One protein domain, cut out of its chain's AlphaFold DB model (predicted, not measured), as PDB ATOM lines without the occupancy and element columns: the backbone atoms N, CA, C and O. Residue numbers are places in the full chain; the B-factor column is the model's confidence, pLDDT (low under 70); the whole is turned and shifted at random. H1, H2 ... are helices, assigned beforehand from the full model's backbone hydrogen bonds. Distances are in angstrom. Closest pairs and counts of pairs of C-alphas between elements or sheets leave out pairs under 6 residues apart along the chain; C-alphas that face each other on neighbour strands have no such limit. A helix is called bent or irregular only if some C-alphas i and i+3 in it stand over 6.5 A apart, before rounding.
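Overview. This is residues 2 to 209 of the 753 residues of the protein "DUF2723 domain-containing protein" of Capnocytophaga sp (UniProt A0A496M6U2). What is the shape? A flat assembly of helices with H4 and H8 side by side in its middle: H3, H4 and H5 make an up-and-down bundle, H7 and H8 a hairpin, and the long bent H6 links the two, its arm H6a packing on H5 and its arm H6b on H9 and on residues 134 to 139 of H7. H2 packs on residues 20 to 21 of H3, with H1 beyond. What is it made of? The printed part has 208 residues with nine named helices, H1 to H9 in order: all helix, only just compact, close to loose, radius of gyration of the C-alphas 19.8 A, spans 58 by 53 by 29 A.

Arrangement. How does the longest helix run? H6, residues 88 to 128, was assigned as one helix by its hydrogen bonds but is bent, C-alphas 107 and 110 being 7.3 A apart; H6a, residues 88 to 107, and H6b, residues 110 to 128, stand at a steep tilt of 42 degrees. What touches its arms? H5, residues 65 to 81, forms a hairpin with H6a; their closest C-alphas, of Pro 72 and Ser 98, are 4.8 A apart. H6b touches H7, residues 134 to 156, closest C-alphas Glu 121 and Gly 135 at 3.9 A, and H9, residues 200 to 207. What lies beyond? H4, residues 48 to 61, touches H8, residues 160 to 187, the same way at a shallow tilt of 26 degrees, closest C-alphas Gly 58 and Gly 175 at 3.9 A. Every O i to N i+4 pair is within hydrogen-bond range in H6a, H6b, H7 and H9, but 9 of 10 in H4, 8 of 13 in H5 and 18 of 24 in H8.

Along the chain. Where do H1, H2 and H3 lie? H1, residues 2 to 5, begins at C-alpha (102.048, 139.463, 132.422); H2 is residues 8 to 14, and H3, residues 20 to 38, is 26.7 A long. How long is H8? It is 41.1 A, ending at C-alpha 187, (129.158, 123.476, 162.747).

Size, cuts and confidence. How far does it reach? The C-alphas farthest apart, of Ala 3 and Gly 129, are 61.6 A apart. Is anything cut, long or uncertain? The printed part has no cut, the link H8 to H9 is long, and no printed residue is under 70 in pLDDT.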
ATOM      1  N   LEU A   2     101.521 138.085 132.484       95.00
ATOM      2  CA  LEU A   2     102.048 139.463 132.422       95.00
ATOM      3  C   LEU A   2     101.434 140.427 133.453       95.00
ATOM      4  O   LEU A   2     102.167 141.163 134.093       95.00
ATOM      5  N   ALA A   3     100.118 140.365 133.691       96.06
ATOM      6  CA  ALA A   3      99.482 141.179 134.735       96.06
ATOM      7  C   ALA A   3     100.010 140.872 136.152       96.06
ATOM      8  O   ALA A   3     100.014 141.746 137.001       96.06
ATOM      9  N   TYR A   4     100.468 139.641 136.409       95.75
ATOM     10  CA  TYR A   4     101.101 139.282 137.680       95.75
ATOM     11  C   TYR A   4     102.567 139.714 137.723       95.75
ATOM     12  O   TYR A   4     103.034 140.207 138.737       95.75
ATOM     13  N   THR A   5     103.294 139.571 136.611       95.00
ATOM     14  CA  THR A   5     104.683 140.038 136.497       95.00
ATOM     15  C   THR A   5     104.815 141.516 136.844       95.00
ATOM     16  O   THR A   5     105.775 141.882 137.507       95.00
ATOM     17  N   PHE A   6     103.847 142.336 136.427       95.69
ATOM     18  CA  PHE A   6     103.854 143.779 136.659       95.69
ATOM     19  C   PHE A   6     102.934 144.224 137.802       95.69
ATOM     20  O   PHE A   6     102.637 145.407 137.898       95.69
ATOM     21  N   SER A   7     102.443 143.312 138.649       95.12
ATOM     22  CA  SER A   7     101.700 143.713 139.849       95.12
ATOM     23  C   SER A   7     102.668 144.191 140.928       95.12
ATOM     24  O   SER A   7     103.633 143.476 141.208       95.12
ATOM     25  N   ASP A   8     102.364 145.340 141.531       94.12
ATOM     26  CA  ASP A   8     103.176 146.070 142.520       94.12
ATOM     27  C   ASP A   8     103.895 145.142 143.523       94.12
ATOM     28  O   ASP A   8     105.097 144.903 143.417       94.12
ATOM     29  N   SER A   9     103.157 144.472 144.412       93.69
ATOM     30  CA  SER A   9     103.760 143.666 145.482       93.69
ATOM     31  C   SER A   9     104.644 142.515 144.976       93.69
ATOM     32  O   SER A   9     105.659 142.185 145.591       93.69
ATOM     33  N   PHE A  10     104.270 141.859 143.868       93.88
ATOM     34  CA  PHE A  10     105.064 140.738 143.351       93.88
ATOM     35  C   PHE A  10     106.340 141.209 142.656       93.88
ATOM     36  O   PHE A  10     107.395 140.620 142.887       93.88
ATOM     37  N   TRP A  11     106.270 142.256 141.830       93.81
ATOM     38  CA  TRP A  11     107.461 142.793 141.176       93.81
ATOM     39  C   TRP A  11     108.431 143.358 142.219       93.81
ATOM     40  O   TRP A  11     109.638 143.085 142.164       93.81
ATOM     41  N   PHE A  12     107.911 144.051 143.235       89.88
ATOM     42  CA  PHE A  12     108.740 144.572 144.316       89.88
ATOM     43  C   PHE A  12     109.522 143.451 144.996       89.88
ATOM     44  O   PHE A  12     110.735 143.569 145.169       89.88
ATOM     45  N   ASN A  13     108.849 142.337 145.296       89.44
ATOM     46  CA  ASN A  13     109.484 141.175 145.898       89.44
ATOM     47  C   ASN A  13     110.463 140.461 144.950       89.44
ATOM     48  O   ASN A  13     111.543 140.061 145.368       89.44
ATOM     49  N   ALA A  14     110.130 140.346 143.662       90.56
ATOM     50  CA  ALA A  14     110.973 139.678 142.667       90.56
ATOM     51  C   ALA A  14     112.330 140.370 142.442       90.56
ATOM     52  O   ALA A  14     113.252 139.753 141.909       90.56
ATOM     53  N   THR A  15     112.446 141.642 142.832       88.81
ATOM     54  CA  THR A  15     113.682 142.435 142.766       88.81
ATOM     55  C   THR A  15     114.323 142.669 144.141       88.81
ATOM     56  O   THR A  15     115.364 143.321 144.233       88.81
ATOM     57  N   GLU A  16     113.735 142.138 145.218       84.56
ATOM     58  CA  GLU A  16     114.294 142.155 146.572       84.56
ATOM     59  C   GLU A  16     115.042 140.845 146.861       84.56
ATOM     60  O   GLU A  16     114.719 139.786 146.325       84.56
ATOM     61  N   ALA A  17     116.052 140.900 147.730       83.19
ATOM     62  CA  ALA A  17     116.753 139.709 148.202       83.19
ATOM     63  C   ALA A  17     115.929 138.992 149.289       83.19
ATOM     64  O   ALA A  17     116.320 138.952 150.452       83.19
ATOM     65  N   GLU A  18     114.777 138.439 148.904       86.50
ATOM     66  CA  GLU A  18     113.872 137.688 149.777       86.50
ATOM     67  C   GLU A  18     113.481 136.319 149.192       86.50
ATOM     68  O   GLU A  18     113.725 135.990 148.032       86.50
ATOM     69  N   VAL A  19     112.845 135.482 150.018       90.81
ATOM     70  CA  VAL A  19     112.496 134.095 149.673       90.81
ATOM     71  C   VAL A  19     111.209 133.950 148.847       90.81
ATOM     72  O   VAL A  19     110.962 132.879 148.283       90.81
ATOM     73  N   TYR A  20     110.360 134.981 148.763       91.25
ATOM     74  CA  TYR A  20     109.002 134.828 148.226       91.25
ATOM     75  C   TYR A  20     108.957 134.640 146.709       91.25
ATOM     76  O   TYR A  20     108.099 133.899 146.228       91.25
ATOM     77  N   ALA A  21     109.910 135.187 145.948       91.75
ATOM     78  CA  ALA A  21     110.028 134.904 144.516       91.75
ATOM     79  C   ALA A  21     110.203 133.394 144.246       91.75
ATOM     80  O   ALA A  21     109.489 132.800 143.431       91.75
ATOM     81  N   MET A  22     111.098 132.734 144.992       93.56
ATOM     82  CA  MET A  22     111.305 131.285 144.896       93.56
ATOM     83  C   MET A  22     110.121 130.497 145.477       93.56
ATOM     84  O   MET A  22     109.724 129.471 144.917       93.56
ATOM     85  N   ALA A  23     109.487 130.994 146.543       94.50
ATOM     86  CA  ALA A  23     108.261 130.403 147.079       94.50
ATOM     87  C   ALA A  23     107.121 130.399 146.043       94.50
ATOM     88  O   ALA A  23     106.402 129.404 145.910       94.50
ATOM     89  N   MET A  24     106.992 131.474 145.261       94.50
ATOM     90  CA  MET A  24     106.001 131.591 144.192       94.50
ATOM     91  C   MET A  24     106.298 130.692 142.996       94.50
ATOM     92  O   MET A  24     105.359 130.149 142.402       94.50
ATOM     93  N   LEU A  25     107.575 130.456 142.679       95.50
ATOM     94  CA  LEU A  25     107.967 129.429 141.710       95.50
ATOM     95  C   LEU A  25     107.465 128.049 142.156       95.50
ATOM     96  O   LEU A  25     106.821 127.351 141.371       95.50
ATOM     97  N   PHE A  26     107.701 127.665 143.413       97.06
ATOM     98  CA  PHE A  26     107.240 126.378 143.942       97.06
ATOM     99  C   PHE A  26     105.720 126.277 144.015       97.06
ATOM    100  O   PHE A  26     105.176 125.247 143.624       97.06
ATOM    101  N   MET A  27     105.023 127.334 144.433       95.88
ATOM    102  CA  MET A  27     103.558 127.377 144.427       95.88
ATOM    103  C   MET A  27     102.992 127.164 143.014       95.88
ATOM    104  O   MET A  27     102.136 126.302 142.800       95.88
ATOM    105  N   SER A  28     103.510 127.911 142.035       95.62
ATOM    106  CA  SER A  28     103.086 127.821 140.633       95.62
ATOM    107  C   SER A  28     103.382 126.439 140.047       95.62
ATOM    108  O   SER A  28     102.522 125.834 139.402       95.62
ATOM    109  N   ALA A  29     104.576 125.901 140.324       97.56
ATOM    110  CA  ALA A  29     104.976 124.562 139.912       97.56
ATOM    111  C   ALA A  29     104.096 123.484 140.558       97.56
ATOM    112  O   ALA A  29     103.650 122.581 139.860       97.56
ATOM    113  N   MET A  30     103.787 123.584 141.855       97.44
ATOM    114  CA  MET A  30     102.893 122.650 142.546       97.44
ATOM    115  C   MET A  30     101.490 122.662 141.948       97.44
ATOM    116  O   MET A  30     100.927 121.593 141.707       97.44
ATOM    117  N   PHE A  31     100.930 123.842 141.669       97.25
ATOM    118  CA  PHE A  31      99.605 123.940 141.062       97.25
ATOM    119  C   PHE A  31      99.585 123.316 139.658       97.25
ATOM    120  O   PHE A  31      98.707 122.508 139.349       97.25
ATOM    121  N   TRP A  32     100.603 123.603 138.840       97.50
ATOM    122  CA  TRP A  32     100.773 122.992 137.518       97.50
ATOM    123  C   TRP A  32     100.968 121.469 137.585       97.50
ATOM    124  O   TRP A  32     100.318 120.731 136.844       97.50
ATOM    125  N   LEU A  33     101.807 120.974 138.500       98.06
ATOM    126  CA  LEU A  33     101.993 119.539 138.739       98.06
ATOM    127  C   LEU A  33     100.684 118.873 139.182       98.06
ATOM    128  O   LEU A  33     100.414 117.745 138.773       98.06
ATOM    129  N   GLY A  34      99.858 119.571 139.967       97.50
ATOM    130  CA  GLY A  34      98.513 119.138 140.340       97.50
ATOM    131  C   GLY A  34      97.627 118.897 139.119       97.50
ATOM    132  O   GLY A  34      97.051 117.817 138.997       97.50
ATOM    133  N   LEU A  35      97.594 119.846 138.176       96.81
ATOM    134  CA  LEU A  35      96.883 119.684 136.900       96.81
ATOM    135  C   LEU A  35      97.421 118.478 136.113       96.81
ATOM    136  O   LEU A  35      96.653 117.597 135.725       96.81
ATOM    137  N   LYS A  36      98.751 118.373 135.961       97.50
ATOM    138  CA  LYS A  36      99.395 117.240 135.269       97.50
ATOM    139  C   LYS A  36      99.070 115.898 135.916       97.50
ATOM    140  O   LYS A  36      98.867 114.924 135.193       97.50
ATOM    141  N   TRP A  37      99.026 115.832 137.245       97.19
ATOM    142  CA  TRP A  37      98.646 114.624 137.967       97.19
ATOM    143  C   TRP A  37      97.203 114.238 137.653       97.19
ATOM    144  O   TRP A  37      96.949 113.091 137.282       97.19
ATOM    145  N   THR A  38      96.277 115.197 137.715       95.62
ATOM    146  CA  THR A  38      94.856 114.920 137.492       95.62
ATOM    147  C   THR A  38      94.492 114.596 136.049       95.62
ATOM    148  O   THR A  38      93.586 113.800 135.824       95.62
ATOM    149  N   ASP A  39      95.236 115.120 135.076       95.00
ATOM    150  CA  ASP A  39      95.075 114.755 133.661       95.00
ATOM    151  C   ASP A  39      95.563 113.326 133.363       95.00
ATOM    152  O   ASP A  39      95.324 112.792 132.284       95.00
ATOM    153  N   ASN A  40      96.294 112.703 134.296       95.12
ATOM    154  CA  ASN A  40      96.982 111.428 134.094       95.12
ATOM    155  C   ASN A  40      96.636 110.373 135.163       95.12
ATOM    156  O   ASN A  40      97.390 109.406 135.294       95.12
ATOM    157  N   LEU A  41      95.531 110.524 135.911       92.38
ATOM    158  CA  LEU A  41      95.172 109.640 137.040       92.38
ATOM    159  C   LEU A  41      95.128 108.158 136.659       92.38
ATOM    160  O   LEU A  41      95.675 107.319 137.372       92.38
ATOM    161  N   ASP A  42      94.524 107.851 135.512       90.25
ATOM    162  CA  ASP A  42      94.343 106.473 135.047       90.25
ATOM    163  C   ASP A  42      95.554 105.947 134.249       90.25
ATOM    164  O   ASP A  42      95.587 104.788 133.836       90.25
ATOM    165  N   SER A  43      96.585 106.774 134.035       92.75
ATOM    166  CA  SER A  43      97.783 106.350 133.306       92.75
ATOM    167  C   SER A  43      98.685 105.449 134.173       92.75
ATOM    168  O   SER A  43      98.841 105.703 135.373       92.75
ATOM    169  N   PRO A  44      99.382 104.443 133.598       88.44
ATOM    170  CA  PRO A  44     100.221 103.511 134.368       88.44
ATOM    171  C   PRO A  44     101.320 104.168 135.219       88.44
ATOM    172  O   PRO A  44     101.772 103.587 136.202       88.44
ATOM    173  N   ARG A  45     101.766 105.378 134.852       89.44
ATOM    174  CA  ARG A  45     102.780 106.160 135.585       89.44
ATOM    175  C   ARG A  45     102.245 107.508 136.078       89.44
ATOM    176  O   ARG A  45     103.044 108.415 136.297       89.44
ATOM    177  N   GLY A  46     100.929 107.651 136.245       91.12
ATOM    178  CA  GLY A  46     100.289 108.902 136.672       91.12
ATOM    179  C   GLY A  46     100.805 109.421 138.013       91.12
ATOM    180  O   GLY A  46     101.105 110.605 138.150       91.12
ATOM    181  N   ASP A  47     101.036 108.511 138.965       92.81
ATOM    182  CA  ASP A  47     101.487 108.836 140.327       92.81
ATOM    183  C   ASP A  47     102.895 109.454 140.385       92.81
ATOM    184  O   ASP A  47     103.273 110.013 141.412       92.81
ATOM    185  N   LYS A  48     103.674 109.441 139.291       95.31
ATOM    186  CA  LYS A  48     104.968 110.150 139.240       95.31
ATOM    187  C   LYS A  48     104.809 111.646 139.521       95.31
ATOM    188  O   LYS A  48     105.690 112.251 140.118       95.31
ATOM    189  N   TRP A  49     103.686 112.232 139.102       97.38
ATOM    190  CA  TRP A  49     103.383 113.638 139.348       97.38
ATOM    191  C   TRP A  49     103.120 113.886 140.832       97.38
ATOM    192  O   TRP A  49     103.619 114.866 141.370       97.38
ATOM    193  N   LEU A  50     102.442 112.958 141.515       96.88
ATOM    194  CA  LEU A  50     102.262 113.011 142.965       96.88
ATOM    195  C   LEU A  50     103.600 112.919 143.715       96.88
ATOM    196  O   LEU A  50     103.809 113.661 144.671       96.88
ATOM    197  N   LEU A  51     104.529 112.071 143.260       97.62
ATOM    198  CA  LEU A  51     105.880 112.001 143.835       97.62
ATOM    199  C   LEU A  51     106.657 113.310 143.640       97.62
ATOM    200  O   LEU A  51     107.327 113.768 144.560       97.62
ATOM    201  N   LEU A  52     106.538 113.943 142.468       97.94
ATOM    202  CA  LEU A  52     107.132 115.261 142.226       97.94
ATOM    203  C   LEU A  52     106.495 116.343 143.105       97.94
ATOM    204  O   LEU A  52     107.224 117.153 143.669       97.94
ATOM    205  N   ILE A  53     105.170 116.332 143.288       98.12
ATOM    206  CA  ILE A  53     104.485 117.231 144.235       98.12
ATOM    207  C   ILE A  53     105.052 117.031 145.643       98.12
ATOM    208  O   ILE A  53     105.380 118.008 146.306       98.12
ATOM    209  N   ALA A  54     105.221 115.782 146.083       97.81
ATOM    210  CA  ALA A  54     105.785 115.464 147.390       97.81
ATOM    211  C   ALA A  54     107.234 115.969 147.554       97.81
ATOM    212  O   ALA A  54     107.581 116.501 148.608       97.81
ATOM    213  N   LEU A  55     108.060 115.879 146.505       97.81
ATOM    214  CA  LEU A  55     109.411 116.446 146.509       97.81
ATOM    215  C   LEU A  55     109.394 117.971 146.636       97.81
ATOM    216  O   LEU A  55     110.122 118.515 147.460       97.81
ATOM    217  N   VAL A  56     108.559 118.660 145.849       97.75
ATOM    218  CA  VAL A  56     108.453 120.130 145.899       97.75
ATOM    219  C   VAL A  56     107.898 120.593 147.247       97.75
ATOM    220  O   VAL A  56     108.394 121.569 147.799       97.75
ATOM    221  N   VAL A  57     106.945 119.855 147.829       96.81
ATOM    222  CA  VAL A  57     106.491 120.058 149.214       96.81
ATOM    223  C   VAL A  57     107.677 120.005 150.178       96.81
ATOM    224  O   VAL A  57     107.844 120.935 150.960       96.81
ATOM    225  N   GLY A  58     108.529 118.979 150.090       95.75
ATOM    226  CA  GLY A  58     109.739 118.873 150.910       95.75
ATOM    227  C   GLY A  58     110.720 120.030 150.697       95.75
ATOM    228  O   GLY A  58     111.174 120.634 151.665       95.75
ATOM    229  N   LEU A  59     111.010 120.377 149.439       95.69
ATOM    230  CA  LEU A  59     111.911 121.482 149.080       95.69
ATOM    231  C   LEU A  59     111.391 122.840 149.558       95.69
ATOM    232  O   LEU A  59     112.186 123.701 149.923       95.69
ATOM    233  N   SER A  60     110.068 123.030 149.597       94.88
ATOM    234  CA  SER A  60     109.468 124.290 150.039       94.88
ATOM    235  C   SER A  60     109.839 124.650 151.471       94.88
ATOM    236  O   SER A  60     109.970 125.830 151.774       94.88
ATOM    237  N   PHE A  61     110.108 123.667 152.336       89.94
ATOM    238  CA  PHE A  61     110.587 123.949 153.685       89.94
ATOM    239  C   PHE A  61     111.933 124.671 153.671       89.94
ATOM    240  O   PHE A  61     112.115 125.588 154.463       89.94
ATOM    241  N   GLY A  62     112.845 124.317 152.759       88.75
ATOM    242  CA  GLY A  62     114.151 124.969 152.598       88.75
ATOM    243  C   GLY A  62     114.096 126.406 152.072       88.75
ATOM    244  O   GLY A  62     115.129 127.063 152.027       88.75
ATOM    245  N   VAL A  63     112.916 126.889 151.674       91.62
ATOM    246  CA  VAL A  63     112.713 128.234 151.118       91.62
ATOM    247  C   VAL A  63     111.654 128.988 151.919       91.62
ATOM    248  O   VAL A  63     111.966 129.937 152.626       91.62
ATOM    249  N   HIS A  64     110.389 128.574 151.805       91.75
ATOM    250  CA  HIS A  64     109.255 129.125 152.538       91.75
ATOM    251  C   HIS A  64     108.050 128.172 152.462       91.75
ATOM    252  O   HIS A  64     107.704 127.648 151.401       91.75
ATOM    253  N   PHE A  65     107.288 128.056 153.551       89.56
ATOM    254  CA  PHE A  65     106.115 127.169 153.661       89.56
ATOM    255  C   PHE A  65     104.907 127.566 152.793       89.56
ATOM    256  O   PHE A  65     103.861 126.920 152.848       89.56
ATOM    257  N   MET A  66     105.013 128.626 151.987       90.31
ATOM    258  CA  MET A  66     103.867 129.211 151.282       90.31
ATOM    259  C   MET A  66     103.322 128.259 150.212       90.31
ATOM    260  O   MET A  66     102.112 128.174 150.015       90.31
ATOM    261  N   ALA A  67     104.196 127.481 149.567       92.88
ATOM    262  CA  ALA A  67     103.801 126.515 148.542       92.88
ATOM    263  C   ALA A  67     102.865 125.413 149.084       92.88
ATOM    264  O   ALA A  67     102.047 124.864 148.345       92.88
ATOM    265  N   LEU A  68     102.902 125.126 150.393       94.69
ATOM    266  CA  LEU A  68     102.003 124.154 151.025       94.69
ATOM    267  C   LEU A  68     100.530 124.578 150.931       94.69
ATOM    268  O   LEU A  68      99.643 123.724 150.883       94.69
ATOM    269  N   LEU A  69     100.254 125.884 150.834       95.50
ATOM    270  CA  LEU A  69      98.898 126.432 150.707       95.50
ATOM    271  C   LEU A  69      98.203 126.010 149.401       95.50
ATOM    272  O   LEU A  69      96.987 126.147 149.279       95.50
ATOM    273  N   THR A  70      98.936 125.437 148.440       96.94
ATOM    274  CA  THR A  70      98.379 124.856 147.209       96.94
ATOM    275  C   THR A  70      97.759 123.470 147.424       96.94
ATOM    276  O   THR A  70      96.925 123.042 146.625       96.94
ATOM    277  N   ILE A  71      98.116 122.759 148.503       97.31
ATOM    278  CA  ILE A  71      97.661 121.382 148.773       97.31
ATOM    279  C   ILE A  71      96.125 121.265 148.797       97.31
ATOM    280  O   ILE A  71      95.610 120.370 148.121       97.31
ATOM    281  N   PRO A  72      95.363 122.145 149.485       97.69
ATOM    282  CA  PRO A  72      93.901 122.111 149.444       97.69
ATOM    283  C   PRO A  72      93.328 122.186 148.023       97.69
ATOM    284  O   PRO A  72      92.429 121.418 147.681       97.69
ATOM    285  N   ALA A  73      93.882 123.046 147.165       97.94
ATOM    286  CA  ALA A  73      93.442 123.182 145.778       97.94
ATOM    287  C   ALA A  73      93.754 121.923 144.946       97.94
ATOM    288  O   ALA A  73      92.895 121.455 144.197       97.94
ATOM    289  N   ILE A  74      94.937 121.319 145.122       98.00
ATOM    290  CA  ILE A  74      95.314 120.049 144.467       98.00
ATOM    291  C   ILE A  74      94.408 118.901 144.927       98.00
ATOM    292  O   ILE A  74      93.974 118.088 144.111       98.00
ATOM    293  N   GLY A  75      94.072 118.845 146.215       97.38
ATOM    294  CA  GLY A  75      93.130 117.859 146.740       97.38
ATOM    295  C   GLY A  75      91.739 117.985 146.110       97.38
ATOM    296  O   GLY A  75      91.124 116.977 145.756       97.38
ATOM    297  N   MET A  76      91.279 119.216 145.861       97.75
ATOM    298  CA  MET A  76      90.029 119.461 145.135       97.75
ATOM    299  C   MET A  76      90.120 119.128 143.642       97.75
ATOM    300  O   MET A  76      89.164 118.561 143.105       97.75
ATOM    301  N   LEU A  77      91.256 119.394 142.983       96.94
ATOM    302  CA  LEU A  77      91.512 118.925 141.612       96.94
ATOM    303  C   LEU A  77      91.363 117.403 141.535       96.94
ATOM    304  O   LEU A  77      90.604 116.892 140.707       96.94
ATOM    305  N   TYR A  78      92.036 116.686 142.440       96.50
ATOM    306  CA  TYR A  78      91.967 115.232 142.518       96.50
ATOM    307  C   TYR A  78      90.531 114.753 142.755       96.50
ATOM    308  O   TYR A  78      90.039 113.905 142.014       96.50
ATOM    309  N   PHE A  79      89.812 115.325 143.727       97.31
ATOM    310  CA  PHE A  79      88.427 114.940 144.014       97.31
ATOM    311  C   PHE A  79      87.509 115.073 142.791       97.31
ATOM    312  O   PHE A  79      86.753 114.146 142.488       97.31
ATOM    313  N   PHE A  80      87.579 116.193 142.067       96.06
ATOM    314  CA  PHE A  80      86.685 116.431 140.935       96.06
ATOM    315  C   PHE A  80      86.975 115.546 139.720       96.06
ATOM    316  O   PHE A  80      86.014 115.191 139.030       96.06
ATOM    317  N   GLN A  81      88.237 115.162 139.501       94.25
ATOM    318  CA  GLN A  81      88.650 114.299 138.385       94.25
ATOM    319  C   GLN A  81      88.640 112.802 138.720       94.25
ATOM    320  O   GLN A  81      88.494 111.972 137.831       94.25
ATOM    321  N   SER A  82      88.732 112.439 139.998       92.94
ATOM    322  CA  SER A  82      88.671 111.045 140.452       92.94
ATOM    323  C   SER A  82      87.306 110.386 140.222       92.94
ATOM    324  O   SER A  82      86.290 111.049 140.016       92.94
ATOM    325  N   HIS A  83      87.240 109.064 140.389       92.00
ATOM    326  CA  HIS A  83      86.012 108.267 140.238       92.00
ATOM    327  C   HIS A  83      85.025 108.366 141.422       92.00
ATOM    328  O   HIS A  83      83.967 107.735 141.401       92.00
ATOM    329  N   PHE A  84      85.301 109.176 142.453       92.44
ATOM    330  CA  PHE A  84      84.391 109.328 143.598       92.44
ATOM    331  C   PHE A  84      83.042 109.946 143.197       92.44
ATOM    332  O   PHE A  84      82.959 110.771 142.286       92.44
ATOM    333  N   LYS A  85      81.957 109.585 143.898       94.06
ATOM    334  CA  LYS A  85      80.635 110.203 143.684       94.06
ATOM    335  C   LYS A  85      80.664 111.672 144.127       94.06
ATOM    336  O   LYS A  85      81.018 111.955 145.270       94.06
ATOM    337  N   LYS A  86      80.247 112.595 143.257       95.38
ATOM    338  CA  LYS A  86      80.275 114.050 143.500       95.38
ATOM    339  C   LYS A  86      78.997 114.514 144.210       95.38
ATOM    340  O   LYS A  86      78.155 115.175 143.616       95.38
ATOM    341  N   ASN A  87      78.840 114.107 145.468       95.50
ATOM    342  CA  ASN A  87      77.749 114.536 146.350       95.50
ATOM    343  C   ASN A  87      78.275 115.446 147.477       95.50
ATOM    344  O   ASN A  87      79.484 115.525 147.697       95.50
ATOM    345  N   VAL A  88      77.368 116.109 148.202       95.50
ATOM    346  CA  VAL A  88      77.713 117.066 149.275       95.50
ATOM    347  C   VAL A  88      78.583 116.420 150.356       95.50
ATOM    348  O   VAL A  88      79.592 116.994 150.757       95.50
ATOM    349  N   ARG A  89      78.253 115.193 150.779       96.69
ATOM    350  CA  ARG A  89      79.013 114.463 151.805       96.69
ATOM    351  C   ARG A  89      80.470 114.244 151.388       96.69
ATOM    352  O   ARG A  89      81.376 114.549 152.155       96.69
ATOM    353  N   ASN A  90      80.696 113.733 150.180       96.50
ATOM    354  CA  ASN A  90      82.038 113.462 149.670       96.50
ATOM    355  C   ASN A  90      82.807 114.749 149.368       96.50
ATOM    356  O   ASN A  90      84.016 114.782 149.548       96.50
ATOM    357  N   PHE A  91      82.115 115.809 148.948       96.62
ATOM    358  CA  PHE A  91      82.716 117.126 148.755       96.62
ATOM    359  C   PHE A  91      83.223 117.722 150.078       96.62
ATOM    360  O   PHE A  91      84.367 118.168 150.143       96.62
ATOM    361  N   ILE A  92      82.415 117.679 151.144       96.69
ATOM    362  CA  ILE A  92      82.842 118.113 152.485       96.69
ATOM    363  C   ILE A  92      84.028 117.264 152.948       96.69
ATOM    364  O   ILE A  92      85.050 117.807 153.365       96.69
ATOM    365  N   LEU A  93      83.929 115.939 152.806       97.00
ATOM    366  CA  LEU A  93      85.000 115.023 153.188       97.00
ATOM    367  C   LEU A  93      86.303 115.301 152.420       97.00
ATOM    368  O   LEU A  93      87.368 115.302 153.027       97.00
ATOM    369  N   ALA A  94      86.234 115.584 151.118       96.88
ATOM    370  CA  ALA A  94      87.403 115.905 150.303       96.88
ATOM    371  C   ALA A  94      88.109 117.185 150.772       96.88
ATOM    372  O   ALA A  94      89.333 117.187 150.901       96.88
ATOM    373  N   ASN A  95      87.356 118.244 151.092       95.56
ATOM    374  CA  ASN A  95      87.932 119.473 151.648       95.56
ATOM    375  C   ASN A  95      88.593 119.199 153.009       95.56
ATOM    376  O   ASN A  95      89.747 119.570 153.214       95.56
ATOM    377  N   VAL A  96      87.905 118.484 153.910       97.06
ATOM    378  CA  VAL A  96      88.445 118.126 155.234       97.06
ATOM    379  C   VAL A  96      89.725 117.301 155.108       97.06
ATOM    380  O   VAL A  96      90.707 117.616 155.777       97.06
ATOM    381  N   ILE A  97      89.759 116.292 154.231       96.81
ATOM    382  CA  ILE A  97      90.955 115.470 153.993       96.81
ATOM    383  C   ILE A  97      92.095 116.330 153.447       96.81
ATOM    384  O   ILE A  97      93.217 116.227 153.933       96.81
ATOM    385  N   SER A  98      91.821 117.207 152.480       96.69
ATOM    386  CA  SER A  98      92.857 118.039 151.856       96.69
ATOM    387  C   SER A  98      93.484 119.021 152.854       96.69
ATOM    388  O   SER A  98      94.705 119.159 152.907       96.69
ATOM    389  N   ILE A  99      92.662 119.631 153.714       95.50
ATOM    390  CA  ILE A  99      93.126 120.471 154.831       95.50
ATOM    391  C   ILE A  99      93.885 119.630 155.862       95.50
ATOM    392  O   ILE A  99      94.924 120.055 156.362       95.50
ATOM    393  N   SER A 100      93.413 118.418 156.159       95.81
ATOM    394  CA  SER A 100      94.089 117.516 157.096       95.81
ATOM    395  C   SER A 100      95.473 117.106 156.595       95.81
ATOM    396  O   SER A 100      96.391 117.026 157.399       95.81
ATOM    397  N   ILE A 101      95.653 116.900 155.284       95.19
ATOM    398  CA  ILE A 101      96.964 116.612 154.680       95.19
ATOM    399  C   ILE A 101      97.906 117.808 154.845       95.19
ATOM    400  O   ILE A 101      99.049 117.619 155.265       95.19
ATOM    401  N   LEU A 102      97.430 119.029 154.576       94.25
ATOM    402  CA  LEU A 102      98.197 120.253 154.828       94.25
ATOM    403  C   LEU A 102      98.642 120.329 156.298       94.25
ATOM    404  O   LEU A 102      99.831 120.480 156.569       94.25
ATOM    405  N   LEU A 103      97.709 120.171 157.244       91.81
ATOM    406  CA  LEU A 103      98.008 120.226 158.680       91.81
ATOM    407  C   LEU A 103      98.933 119.091 159.134       91.81
ATOM    408  O   LEU A 103      99.806 119.319 159.968       91.81
ATOM    409  N   LEU A 104      98.777 117.888 158.584       93.56
ATOM    410  CA  LEU A 104      99.641 116.741 158.861       93.56
ATOM    411  C   LEU A 104     101.085 117.036 158.445       93.56
ATOM    412  O   LEU A 104     102.002 116.841 159.239       93.56
ATOM    413  N   ILE A 105     101.296 117.533 157.228       91.25
ATOM    414  CA  ILE A 105     102.640 117.842 156.723       91.25
ATOM    415  C   ILE A 105     103.251 119.007 157.504       91.25
ATOM    416  O   ILE A 105     104.371 118.893 157.996       91.25
ATOM    417  N   PHE A 106     102.499 120.098 157.658       86.38
ATOM    418  CA  PHE A 106     102.984 121.331 158.270       86.38
ATOM    419  C   PHE A 106     103.232 121.201 159.782       86.38
ATOM    420  O   PHE A 106     104.276 121.620 160.277       86.38
ATOM    421  N   LYS A 107     102.285 120.617 160.528       86.19
ATOM    422  CA  LYS A 107     102.294 120.622 162.002       86.19
ATOM    423  C   LYS A 107     102.791 119.318 162.627       86.19
ATOM    424  O   LYS A 107     103.190 119.335 163.788       86.19
ATOM    425  N   LEU A 108     102.735 118.193 161.911       89.25
ATOM    426  CA  LEU A 108     103.028 116.882 162.498       89.25
ATOM    427  C   LEU A 108     104.317 116.265 161.945       89.25
ATOM    428  O   LEU A 108     105.245 116.040 162.710       89.25
ATOM    429  N   ILE A 109     104.422 116.007 160.641       90.94
ATOM    430  CA  ILE A 109     105.496 115.143 160.112       90.94
ATOM    431  C   ILE A 109     106.896 115.674 160.455       90.94
ATOM    432  O   ILE A 109     107.688 114.964 161.074       90.94
ATOM    433  N   LEU A 110     107.209 116.914 160.082       87.75
ATOM    434  CA  LEU A 110     108.569 117.441 160.227       87.75
ATOM    435  C   LEU A 110     108.930 117.865 161.658       87.75
ATOM    436  O   LEU A 110     109.978 117.421 162.132       87.75
ATOM    437  N   PRO A 111     108.080 118.612 162.398       88.50
ATOM    438  CA  PRO A 111     108.399 118.996 163.772       88.50
ATOM    439  C   PRO A 111     108.606 117.776 164.678       88.50
ATOM    440  O   PRO A 111     109.547 117.744 165.468       88.50
ATOM    441  N   TYR A 112     107.775 116.737 164.531       93.12
ATOM    442  CA  TYR A 112     107.917 115.519 165.332       93.12
ATOM    443  C   TYR A 112     109.093 114.654 164.885       93.12
ATOM    444  O   TYR A 112     109.667 113.957 165.716       93.12
ATOM    445  N   THR A 113     109.495 114.711 163.611       93.56
ATOM    446  CA  THR A 113     110.733 114.049 163.178       93.56
ATOM    447  C   THR A 113     111.943 114.703 163.840       93.56
ATOM    448  O   THR A 113     112.764 114.002 164.425       93.56
ATOM    449  N   LEU A 114     112.031 116.036 163.835       92.94
ATOM    450  CA  LEU A 114     113.096 116.753 164.546       92.94
ATOM    451  C   LEU A 114     113.034 116.512 166.063       92.94
ATOM    452  O   LEU A 114     114.071 116.330 166.698       92.94
ATOM    453  N   ALA A 115     111.830 116.433 166.639       94.25
ATOM    454  CA  ALA A 115     111.638 116.060 168.040       94.25
ATOM    455  C   ALA A 115     112.155 114.650 168.340       94.25
ATOM    456  O   ALA A 115     112.830 114.458 169.348       94.25
ATOM    457  N   LEU A 116     111.902 113.683 167.455       96.06
ATOM    458  CA  LEU A 116     112.439 112.329 167.576       96.06
ATOM    459  C   LEU A 116     113.973 112.351 167.589       96.06
ATOM    460  O   LEU A 116     114.569 111.782 168.496       96.06
ATOM    461  N   PHE A 117     114.611 113.064 166.654       95.88
ATOM    462  CA  PHE A 117     116.068 113.234 166.661       95.88
ATOM    463  C   PHE A 117     116.568 113.838 167.984       95.88
ATOM    464  O   PHE A 117     117.446 113.256 168.616       95.88
ATOM    465  N   GLY A 118     115.979 114.948 168.441       94.06
ATOM    466  CA  GLY A 118     116.400 115.628 169.670       94.06
ATOM    467  C   GLY A 118     116.190 114.807 170.950       94.06
ATOM    468  O   GLY A 118     117.075 114.755 171.801       94.06
ATOM    469  N   HIS A 119     115.045 114.136 171.102       95.31
ATOM    470  CA  HIS A 119     114.756 113.328 172.292       95.31
ATOM    471  C   HIS A 119     115.588 112.046 172.342       95.31
ATOM    472  O   HIS A 119     116.104 111.697 173.405       95.31
ATOM    473  N   THR A 120     115.748 111.355 171.209       96.81
ATOM    474  CA  THR A 120     116.582 110.150 171.139       96.81
ATOM    475  C   THR A 120     118.050 110.485 171.380       96.81
ATOM    476  O   THR A 120     118.725 109.741 172.084       96.81
ATOM    477  N   GLU A 121     118.531 111.624 170.874       96.62
ATOM    478  CA  GLU A 121     119.878 112.130 171.148       96.62
ATOM    479  C   GLU A 121     120.135 112.295 172.653       96.62
ATOM    480  O   GLU A 121     121.071 111.698 173.186       96.62
ATOM    481  N   VAL A 122     119.269 113.028 173.359       95.38
ATOM    482  CA  VAL A 122     119.415 113.233 174.809       95.38
ATOM    483  C   VAL A 122     119.294 111.913 175.575       95.38
ATOM    484  O   VAL A 122     120.057 111.686 176.509       95.38
ATOM    485  N   TYR A 123     118.374 111.022 175.188       96.69
ATOM    486  CA  TYR A 123     118.212 109.723 175.846       96.69
ATOM    487  C   TYR A 123     119.464 108.844 175.708       96.69
ATOM    488  O   TYR A 123     119.963 108.330 176.706       96.69
ATOM    489  N   PHE A 124     120.001 108.698 174.494       97.50
ATOM    490  CA  PHE A 124     121.171 107.849 174.243       97.50
ATOM    491  C   PHE A 124     122.409 108.363 174.982       97.50
ATOM    492  O   PHE A 124     123.134 107.577 175.589       97.50
ATOM    493  N   VAL A 125     122.625 109.677 174.990       97.06
ATOM    494  CA  VAL A 125     123.778 110.263 175.680       97.06
ATOM    495  C   VAL A 125     123.592 110.217 177.197       97.06
ATOM    496  O   VAL A 125     124.425 109.656 177.902       97.06
ATOM    497  N   ASN A 126     122.483 110.744 177.719       96.31
ATOM    498  CA  ASN A 126     122.330 110.924 179.164       96.31
ATOM    499  C   ASN A 126     121.965 109.633 179.911       96.31
ATOM    500  O   ASN A 126     122.347 109.500 181.070       96.31
ATOM    501  N   GLN A 127     121.206 108.717 179.295       96.50
ATOM    502  CA  GLN A 127     120.728 107.495 179.964       96.50
ATOM    503  C   GLN A 127     121.572 106.264 179.625       96.50
ATOM    504  O   GLN A 127     121.764 105.413 180.487       96.50
ATOM    505  N   LEU A 128     122.079 106.156 178.390       96.56
ATOM    506  CA  LEU A 128     122.909 105.014 177.972       96.56
ATOM    507  C   LEU A 128     124.416 105.304 178.053       96.56
ATOM    508  O   LEU A 128     125.213 104.384 177.871       96.56
ATOM    509  N   GLY A 129     124.818 106.553 178.321       95.44
ATOM    510  CA  GLY A 129     126.224 106.951 178.441       95.44
ATOM    511  C   GLY A 129     126.997 106.912 177.119       95.44
ATOM    512  O   GLY A 129     128.218 106.760 177.123       95.44
ATOM    513  N   LEU A 130     126.300 106.987 175.981       96.69
ATOM    514  CA  LEU A 130     126.925 106.946 174.659       96.69
ATOM    515  C   LEU A 130     127.491 108.320 174.250       96.69
ATOM    516  O   LEU A 130     127.029 109.349 174.742       96.69
ATOM    517  N   PRO A 131     128.453 108.372 173.307       96.69
ATOM    518  CA  PRO A 131     128.977 109.638 172.795       96.69
ATOM    519  C   PRO A 131     127.902 110.520 172.141       96.69
ATOM    520  O   PRO A 131     126.895 110.019 171.629       96.69
ATOM    521  N   PHE A 132     128.156 111.832 172.086       95.12
ATOM    522  CA  PHE A 132     127.311 112.784 171.357       95.12
ATOM    523  C   PHE A 132     127.080 112.352 169.901       95.12
ATOM    524  O   PHE A 132     127.958 111.783 169.251       95.12
ATOM    525  N   ASN A 133     125.897 112.670 169.379       94.44
ATOM    526  CA  ASN A 133     125.351 112.292 168.072       94.44
ATOM    527  C   ASN A 133     124.948 110.815 167.922       94.44
ATOM    528  O   ASN A 133     124.427 110.439 166.871       94.44
ATOM    529  N   SER A 134     125.154 109.964 168.932       96.44
ATOM    530  CA  SER A 134     124.799 108.539 168.851       96.44
ATOM    531  C   SER A 134     123.299 108.312 168.636       96.44
ATOM    532  O   SER A 134     122.918 107.532 167.758       96.44
ATOM    533  N   GLY A 135     122.443 109.025 169.373       96.50
ATOM    534  CA  GLY A 135     120.992 108.944 169.201       96.50
ATOM    535  C   GLY A 135     120.542 109.517 167.858       96.50
ATOM    536  O   GLY A 135     119.687 108.935 167.194       96.50
ATOM    537  N   THR A 136     121.183 110.593 167.400       95.12
ATOM    538  CA  THR A 136     120.938 111.173 166.070       95.12
ATOM    539  C   THR A 136     121.245 110.173 164.946       95.12
ATOM    540  O   THR A 136     120.407 109.949 164.070       95.12
ATOM    541  N   ILE A 137     122.411 109.519 164.985       96.31
ATOM    542  CA  ILE A 137     122.818 108.505 163.993       96.31
ATOM    543  C   ILE A 137     121.862 107.311 164.020       96.31
ATOM    544  O   ILE A 137     121.394 106.875 162.964       96.31
ATOM    545  N   PHE A 138     121.538 106.805 165.215       97.56
ATOM    546  CA  PHE A 138     120.591 105.705 165.380       97.56
ATOM    547  C   PHE A 138     119.235 106.032 164.744       97.56
ATOM    548  O   PHE A 138     118.737 105.246 163.937       97.56
ATOM    549  N   THR A 139     118.671 107.206 165.042       97.06
ATOM    550  CA  THR A 139     117.390 107.648 164.477       97.06
ATOM    551  C   THR A 139     117.448 107.725 162.953       97.06
ATOM    552  O   THR A 139     116.537 107.233 162.287       97.06
ATOM    553  N   GLY A 140     118.530 108.259 162.380       95.75
ATOM    554  CA  GLY A 140     118.717 108.313 160.927       95.75
ATOM    555  C   GLY A 140     118.724 106.925 160.274       95.75
ATOM    556  O   GLY A 140     117.970 106.678 159.330       95.75
ATOM    557  N   VAL A 141     119.519 105.993 160.810       97.50
ATOM    558  CA  VAL A 141     119.584 104.602 160.320       97.50
ATOM    559  C   VAL A 141     118.236 103.897 160.480       97.50
ATOM    560  O   VAL A 141     117.794 103.199 159.566       97.50
ATOM    561  N   TRP A 142     117.556 104.104 161.609       97.69
ATOM    562  CA  TRP A 142     116.247 103.519 161.873       97.69
ATOM    563  C   TRP A 142     115.188 104.011 160.879       97.69
ATOM    564  O   TRP A 142     114.460 103.190 160.321       97.69
ATOM    565  N   ILE A 143     115.143 105.316 160.584       96.31
ATOM    566  CA  ILE A 143     114.229 105.889 159.583       96.31
ATOM    567  C   ILE A 143     114.506 105.292 158.193       96.31
ATOM    568  O   ILE A 143     113.573 104.849 157.519       96.31
ATOM    569  N   ILE A 144     115.775 105.218 157.775       96.88
ATOM    570  CA  ILE A 144     116.164 104.608 156.489       96.88
ATOM    571  C   ILE A 144     115.726 103.137 156.436       96.88
ATOM    572  O   ILE A 144     115.110 102.705 155.458       96.88
ATOM    573  N   GLY A 145     115.985 102.378 157.504       98.00
ATOM    574  CA  GLY A 145     115.560 100.986 157.633       98.00
ATOM    575  C   GLY A 145     114.039 100.825 157.573       98.00
ATOM    576  O   GLY A 145     113.545  99.932 156.884       98.00
ATOM    577  N   ALA A 146     113.285 101.718 158.219       97.38
ATOM    578  CA  ALA A 146     111.825 101.719 158.206       97.38
ATOM    579  C   ALA A 146     111.261 101.973 156.797       97.38
ATOM    580  O   ALA A 146     110.335 101.271 156.373       97.38
ATOM    581  N   PHE A 147     111.847 102.907 156.038       97.88
ATOM    582  CA  PHE A 147     111.487 103.129 154.634       97.88
ATOM    583  C   PHE A 147     111.798 101.904 153.774       97.88
ATOM    584  O   PHE A 147     110.915 101.422 153.062       97.88
ATOM    585  N   ALA A 148     113.016 101.365 153.874       97.75
ATOM    586  CA  ALA A 148     113.438 100.196 153.102       97.75
ATOM    587  C   ALA A 148     112.539  98.979 153.378       97.75
ATOM    588  O   ALA A 148     112.037  98.347 152.445       97.75
ATOM    589  N   PHE A 149     112.260  98.694 154.653       97.94
ATOM    590  CA  PHE A 149     111.377  97.606 155.069       97.94
ATOM    591  C   PHE A 149     109.943  97.798 154.566       97.94
ATOM    592  O   PHE A 149     109.337  96.860 154.038       97.94
ATOM    593  N   THR A 150     109.392  99.007 154.698       97.62
ATOM    594  CA  THR A 150     108.014  99.295 154.272       97.62
ATOM    595  C   THR A 150     107.868  99.188 152.757       97.62
ATOM    596  O   THR A 150     106.909  98.572 152.290       97.62
ATOM    597  N   LEU A 151     108.834  99.702 151.988       97.25
ATOM    598  CA  LEU A 151     108.859  99.574 150.528       97.25
ATOM    599  C   LEU A 151     109.000  98.113 150.091       97.25
ATOM    600  O   LEU A 151     108.229  97.659 149.245       97.25
ATOM    601  N   TRP A 152     109.905  97.355 150.715       97.25
ATOM    602  CA  TRP A 152     110.060  95.922 150.459       97.25
ATOM    603  C   TRP A 152     108.759  95.155 150.722       97.25
ATOM    604  O   TRP A 152     108.304  94.381 149.879       97.25
ATOM    605  N   LYS A 153     108.103  95.406 151.864       97.19
ATOM    606  CA  LYS A 153     106.830  94.765 152.222       97.19
ATOM    607  C   LYS A 153     105.706  95.172 151.266       97.19
ATOM    608  O   LYS A 153     104.897  94.327 150.881       97.19
ATOM    609  N   ALA A 154     105.653  96.441 150.866       96.56
ATOM    610  CA  ALA A 154     104.673  96.930 149.902       96.56
ATOM    611  C   ALA A 154     104.845  96.257 148.533       96.56
ATOM    612  O   ALA A 154     103.855  95.800 147.963       96.56
ATOM    613  N   GLN A 155     106.087  96.111 148.058       94.81
ATOM    614  CA  GLN A 155     106.403  95.424 146.805       94.81
ATOM    615  C   GLN A 155     106.094  93.924 146.885       94.81
ATOM    616  O   GLN A 155     105.399  93.396 146.017       94.81
ATOM    617  N   LYS A 156     106.535  93.243 147.953       96.12
ATOM    618  CA  LYS A 156     106.317  91.799 148.161       96.12
ATOM    619  C   LYS A 156     104.836  91.419 148.166       96.12
ATOM    620  O   LYS A 156     104.471  90.377 147.638       96.12
ATOM    621  N   HIS A 157     103.985  92.261 148.752       96.12
ATOM    622  CA  HIS A 157     102.538  92.035 148.825       96.12
ATOM    623  C   HIS A 157     101.738  92.796 147.754       96.12
ATOM    624  O   HIS A 157     100.517  92.870 147.867       96.12
ATOM    625  N   GLN A 158     102.405  93.394 146.757       93.88
ATOM    626  CA  GLN A 158     101.787  94.168 145.668       93.88
ATOM    627  C   GLN A 158     100.812  95.268 146.148       93.88
ATOM    628  O   GLN A 158      99.824  95.601 145.492       93.88
ATOM    629  N   LYS A 159     101.084  95.877 147.309       95.12
ATOM    630  CA  LYS A 159     100.260  96.948 147.888       95.12
ATOM    631  C   LYS A 159     100.633  98.306 147.286       95.12
ATOM    632  O   LYS A 159     101.332  99.092 147.927       95.12
ATOM    633  N   ARG A 160     100.118  98.606 146.086       91.31
ATOM    634  CA  ARG A 160     100.392  99.861 145.346       91.31
ATOM    635  C   ARG A 160     100.214 101.123 146.201       91.31
ATOM    636  O   ARG A 160     101.118 101.942 146.250       91.31
ATOM    637  N   LEU A 161      99.087 101.269 146.904       91.81
ATOM    638  CA  LEU A 161      98.812 102.471 147.709       91.81
ATOM    639  C   LEU A 161      99.830 102.675 148.837       91.81
ATOM    640  O   LEU A 161     100.273 103.796 149.062       91.81
ATOM    641  N   LEU A 162     100.231 101.593 149.517       95.56
ATOM    642  CA  LEU A 162     101.248 101.657 150.566       95.56
ATOM    643  C   LEU A 162     102.602 102.067 149.981       95.56
ATOM    644  O   LEU A 162     103.293 102.896 150.567       95.56
ATOM    645  N   GLN A 163     102.959 101.523 148.815       95.50
ATOM    646  CA  GLN A 163     104.191 101.878 148.117       95.50
ATOM    647  C   GLN A 163     104.201 103.358 147.723       95.50
ATOM    648  O   GLN A 163     105.137 104.066 148.083       95.50
ATOM    649  N   THR A 164     103.151 103.847 147.054       94.69
ATOM    650  CA  THR A 164     103.051 105.255 146.642       94.69
ATOM    651  C   THR A 164     103.061 106.189 147.849       94.69
ATOM    652  O   THR A 164     103.832 107.140 147.855       94.69
ATOM    653  N   ALA A 165     102.288 105.905 148.904       95.62
ATOM    654  CA  ALA A 165     102.272 106.732 150.113       95.62
ATOM    655  C   ALA A 165     103.646 106.790 150.805       95.62
ATOM    656  O   ALA A 165     104.087 107.861 151.217       95.62
ATOM    657  N   THR A 166     104.345 105.652 150.878       97.00
ATOM    658  CA  THR A 166     105.701 105.575 151.445       97.00
ATOM    659  C   THR A 166     106.700 106.366 150.600       97.00
ATOM    660  O   THR A 166     107.525 107.088 151.152       97.00
ATOM    661  N   LEU A 167     106.605 106.283 149.269       97.50
ATOM    662  CA  LEU A 167     107.444 107.062 148.356       97.50
ATOM    663  C   LEU A 167     107.149 108.563 148.432       97.50
ATOM    664  O   LEU A 167     108.090 109.346 148.425       97.50
ATOM    665  N   CYS A 168     105.884 108.976 148.551       97.44
ATOM    666  CA  CYS A 168     105.540 110.380 148.779       97.44
ATOM    667  C   CYS A 168     106.206 110.893 150.055       97.44
ATOM    668  O   CYS A 168     106.884 111.914 150.025       97.44
ATOM    669  N   LEU A 169     106.063 110.161 151.164       96.69
ATOM    670  CA  LEU A 169     106.685 110.545 152.429       96.69
ATOM    671  C   LEU A 169     108.216 110.602 152.312       96.69
ATOM    672  O   LEU A 169     108.826 111.566 152.764       96.69
ATOM    673  N   LEU A 170     108.831 109.621 151.645       97.56
ATOM    674  CA  LEU A 170     110.267 109.622 151.366       97.56
ATOM    675  C   LEU A 170     110.685 110.859 150.559       97.56
ATOM    676  O   LEU A 170     111.666 111.501 150.909       97.56
ATOM    677  N   PHE A 171     109.946 111.222 149.509       97.75
ATOM    678  CA  PHE A 171     110.262 112.377 148.662       97.75
ATOM    679  C   PHE A 171     110.086 113.706 149.413       97.75
ATOM    680  O   PHE A 171     110.888 114.615 149.202       97.75
ATOM    681  N   VAL A 172     109.125 113.798 150.344       96.94
ATOM    682  CA  VAL A 172     109.042 114.927 151.289       96.94
ATOM    683  C   VAL A 172     110.325 115.022 152.117       96.94
ATOM    684  O   VAL A 172     110.905 116.099 152.193       96.94
ATOM    685  N   PHE A 173     110.818 113.916 152.687       96.19
ATOM    686  CA  PHE A 173     112.070 113.924 153.458       96.19
ATOM    687  C   PHE A 173     113.309 114.210 152.606       96.19
ATOM    688  O   PHE A 173     114.204 114.918 153.058       96.19
ATOM    689  N   VAL A 174     113.359 113.713 151.367       96.69
ATOM    690  CA  VAL A 174     114.436 114.036 150.420       96.69
ATOM    691  C   VAL A 174     114.448 115.536 150.126       96.69
ATOM    692  O   VAL A 174     115.505 116.151 150.215       96.69
ATOM    693  N   GLY A 175     113.298 116.156 149.854       95.56
ATOM    694  CA  GLY A 175     113.227 117.610 149.677       95.56
ATOM    695  C   GLY A 175     113.589 118.377 150.955       95.56
ATOM    696  O   GLY A 175     114.370 119.329 150.915       95.56
ATOM    697  N   PHE A 176     113.085 117.913 152.103       93.88
ATOM    698  CA  PHE A 176     113.372 118.501 153.412       93.88
ATOM    699  C   PHE A 176     114.852 118.395 153.796       93.88
ATOM    700  O   PHE A 176     115.342 119.236 154.534       93.88
ATOM    701  N   SER A 177     115.601 117.425 153.258       93.69
ATOM    702  CA  SER A 177     117.035 117.278 153.540       93.69
ATOM    703  C   SER A 177     117.876 118.508 153.165       93.69
ATOM    704  O   SER A 177     118.962 118.678 153.713       93.69
ATOM    705  N   SER A 178     117.359 119.413 152.321       93.12
ATOM    706  CA  SER A 178     117.958 120.738 152.085       93.12
ATOM    707  C   SER A 178     118.174 121.544 153.377       93.12
ATOM    708  O   SER A 178     119.149 122.289 153.471       93.12
ATOM    709  N   TRP A 179     117.352 121.330 154.414       90.50
ATOM    710  CA  TRP A 179     117.525 121.935 155.740       90.50
ATOM    711  C   TRP A 179     118.798 121.505 156.465       90.50
ATOM    712  O   TRP A 179     119.239 122.222 157.358       90.50
ATOM    713  N   LEU A 180     119.420 120.381 156.090       90.69
ATOM    714  CA  LEU A 180     120.687 119.951 156.691       90.69
ATOM    715  C   LEU A 180     121.818 120.958 156.447       90.69
ATOM    716  O   LEU A 180     122.788 120.966 157.198       90.69
ATOM    717  N   MET A 181     121.679 121.849 155.459       92.38
ATOM    718  CA  MET A 181     122.598 122.969 155.257       92.38
ATOM    719  C   MET A 181     122.747 123.830 156.521       92.38
ATOM    720  O   MET A 181     123.862 124.233 156.837       92.38
ATOM    721  N   ILE A 182     121.667 124.043 157.280       92.62
ATOM    722  CA  ILE A 182     121.655 124.879 158.490       92.62
ATOM    723  C   ILE A 182     122.626 124.344 159.561       92.62
ATOM    724  O   ILE A 182     123.579 125.054 159.890       92.62
ATOM    725  N   PRO A 183     122.470 123.107 160.081       93.31
ATOM    726  CA  PRO A 183     123.402 122.576 161.069       93.31
ATOM    727  C   PRO A 183     124.804 122.350 160.495       93.31
ATOM    728  O   PRO A 183     125.777 122.513 161.226       93.31
ATOM    729  N   ILE A 184     124.950 122.022 159.202       93.75
ATOM    730  CA  ILE A 184     126.275 121.904 158.567       93.75
ATOM    731  C   ILE A 184     127.012 123.249 158.619       93.75
ATOM    732  O   ILE A 184     128.163 123.300 159.051       93.75
ATOM    733  N   ARG A 185     126.343 124.343 158.232       93.94
ATOM    734  CA  ARG A 185     126.903 125.701 158.262       93.94
ATOM    735  C   ARG A 185     127.205 126.151 159.690       93.94
ATOM    736  O   ARG A 185     128.282 126.687 159.928       93.94
ATOM    737  N   ALA A 186     126.310 125.875 160.638       94.25
ATOM    738  CA  ALA A 186     126.524 126.213 162.044       94.25
ATOM    739  C   ALA A 186     127.770 125.513 162.621       94.25
ATOM    740  O   ALA A 186     128.582 126.148 163.290       94.25
ATOM    741  N   ASN A 187     127.973 124.226 162.308       92.81
ATOM    742  CA  ASN A 187     129.158 123.476 162.747       92.81
ATOM    743  C   ASN A 187     130.458 123.913 162.052       92.81
ATOM    744  O   ASN A 187     131.538 123.643 162.573       92.81
ATOM    745  N   ALA A 188     130.384 124.588 160.901       92.75
ATOM    746  CA  ALA A 188     131.560 125.135 160.226       92.75
ATOM    747  C   ALA A 188     132.132 126.387 160.923       92.75
ATOM    748  O   ALA A 188     133.215 126.834 160.554       92.75
ATOM    749  N   GLY A 189     131.433 126.949 161.918       86.50
ATOM    750  CA  GLY A 189     131.918 128.097 162.689       86.50
ATOM    751  C   GLY A 189     131.910 129.411 161.906       86.50
ATOM    752  O   GLY A 189     132.836 130.208 162.029       86.50
ATOM    753  N   THR A 190     130.889 129.639 161.071       91.38
ATOM    754  CA  THR A 190     130.762 130.879 160.284       91.38
ATOM    755  C   THR A 190     130.632 132.120 161.172       91.38
ATOM    756  O   THR A 190     130.019 132.061 162.238       91.38
ATOM    757  N   VAL A 191     131.127 133.271 160.697       90.19
ATOM    758  CA  VAL A 191     131.126 134.545 161.449       90.19
ATOM    759  C   VAL A 191     129.721 135.063 161.767       90.19
ATOM    760  O   VAL A 191     129.546 135.762 162.758       90.19
ATOM    761  N   ILE A 192     128.720 134.694 160.966       91.06
ATOM    762  CA  ILE A 192     127.305 135.003 161.209       91.06
ATOM    763  C   ILE A 192     126.568 133.674 161.387       91.06
ATOM    764  O   ILE A 192     126.390 132.928 160.417       91.06
ATOM    765  N   ASN A 193     126.184 133.352 162.626       91.50
ATOM    766  CA  ASN A 193     125.628 132.046 163.004       91.50
ATOM    767  C   ASN A 193     124.482 132.200 164.017       91.50
ATOM    768  O   ASN A 193     124.594 131.805 165.177       91.50
ATOM    769  N   GLU A 194     123.389 132.813 163.570       89.50
ATOM    770  CA  GLU A 194     122.236 133.103 164.421       89.50
ATOM    771  C   GLU A 194     121.649 131.841 165.058       89.50
ATOM    772  O   GLU A 194     121.423 130.836 164.383       89.50
ATOM    773  N   ASN A 195     121.402 131.902 166.369       89.69
ATOM    774  CA  ASN A 195     120.924 130.799 167.217       89.69
ATOM    775  C   ASN A 195     121.820 129.551 167.288       89.69
ATOM    776  O   ASN A 195     121.503 128.632 168.039       89.69
ATOM    777  N   SER A 196     122.912 129.490 166.520       92.00
ATOM    778  CA  SER A 196     123.881 128.389 166.493       92.00
ATOM    779  C   SER A 196     123.261 126.971 166.518       92.00
ATOM    780  O   SER A 196     123.543 126.185 167.426       92.00
ATOM    781  N   PRO A 197     122.417 126.584 165.535       93.62
ATOM    782  CA  PRO A 197     121.735 125.283 165.501       93.62
ATOM    783  C   PRO A 197     122.681 124.114 165.154       93.62
ATOM    784  O   PRO A 197     122.547 123.463 164.120       93.62
ATOM    785  N   THR A 198     123.667 123.846 166.010       91.81
ATOM    786  CA  THR A 198     124.786 122.916 165.762       91.81
ATOM    787  C   THR A 198     124.457 121.447 166.030       91.81
ATOM    788  O   THR A 198     125.197 120.559 165.603       91.81
ATOM    789  N   ASP A 199     123.342 121.146 166.690       91.62
ATOM    790  CA  ASP A 199     122.919 119.775 166.966       91.62
ATOM    791  C   ASP A 199     121.411 119.562 166.808       91.62
ATOM    792  O   ASP A 199     120.653 120.496 166.558       91.62
ATOM    793  N   ALA A 200     120.964 118.309 166.939       91.44
ATOM    794  CA  ALA A 200     119.562 117.933 166.771       91.44
ATOM    795  C   ALA A 200     118.608 118.679 167.722       91.44
ATOM    796  O   ALA A 200     117.457 118.941 167.360       91.44
ATOM    797  N   ARG A 201     119.058 119.023 168.932       91.00
ATOM    798  CA  ARG A 201     118.235 119.699 169.937       91.00
ATOM    799  C   ARG A 201     118.151 121.195 169.658       91.00
ATOM    800  O   ARG A 201     117.043 121.737 169.697       91.00
ATOM    801  N   LEU A 202     119.270 121.829 169.316       91.19
ATOM    802  CA  LEU A 202     119.312 123.239 168.924       91.19
ATOM    803  C   LEU A 202     118.607 123.471 167.580       91.19
ATOM    804  O   LEU A 202     117.846 124.425 167.444       91.19
ATOM    805  N   LEU A 203     118.743 122.553 166.619       91.81
ATOM    806  CA  LEU A 203     118.017 122.607 165.346       91.81
ATOM    807  C   LEU A 203     116.498 122.512 165.541       91.81
ATOM    808  O   LEU A 203     115.742 123.204 164.863       91.81
ATOM    809  N   LEU A 204     116.035 121.683 166.481       91.00
ATOM    810  CA  LEU A 204     114.620 121.620 166.846       91.00
ATOM    811  C   LEU A 204     114.139 122.925 167.493       91.00
ATOM    812  O   LEU A 204     113.035 123.377 167.188       91.00
ATOM    813  N   ALA A 205     114.938 123.525 168.380       90.00
ATOM    814  CA  ALA A 205     114.610 124.813 168.993       90.00
ATOM    815  C   ALA A 205     114.533 125.933 167.941       90.00
ATOM    816  O   ALA A 205     113.583 126.718 167.952       90.00
ATOM    817  N   TYR A 206     115.471 125.933 166.987       90.25
ATOM    818  CA  TYR A 206     115.483 126.824 165.828       90.25
ATOM    819  C   TYR A 206     114.232 126.636 164.958       90.25
ATOM    820  O   TYR A 206     113.514 127.599 164.699       90.25
ATOM    821  N   TYR A 207     113.906 125.396 164.574       89.00
ATOM    822  CA  TYR A 207     112.711 125.089 163.775       89.00
ATOM    823  C   TYR A 207     111.419 125.540 164.472       89.00
ATOM    824  O   TYR A 207     110.516 126.085 163.840       89.00
ATOM    825  N   ASN A 208     111.321 125.312 165.783       87.44
ATOM    826  CA  ASN A 208     110.156 125.688 166.580       87.44
ATOM    827  C   ASN A 208     110.090 127.183 166.899       87.44
ATOM    828  O   ASN A 208     109.133 127.590 167.562       87.44
ATOM    829  N   LEU A 209     111.075 127.975 166.457       87.06
ATOM    830  CA  LEU A 209     111.127 129.412 166.685       87.06
ATOM    831  C   LEU A 209     111.037 129.758 168.180       87.06
ATOM    832  O   LEU A 209     110.377 130.718 168.561       87.06
TER     833      LEU A 209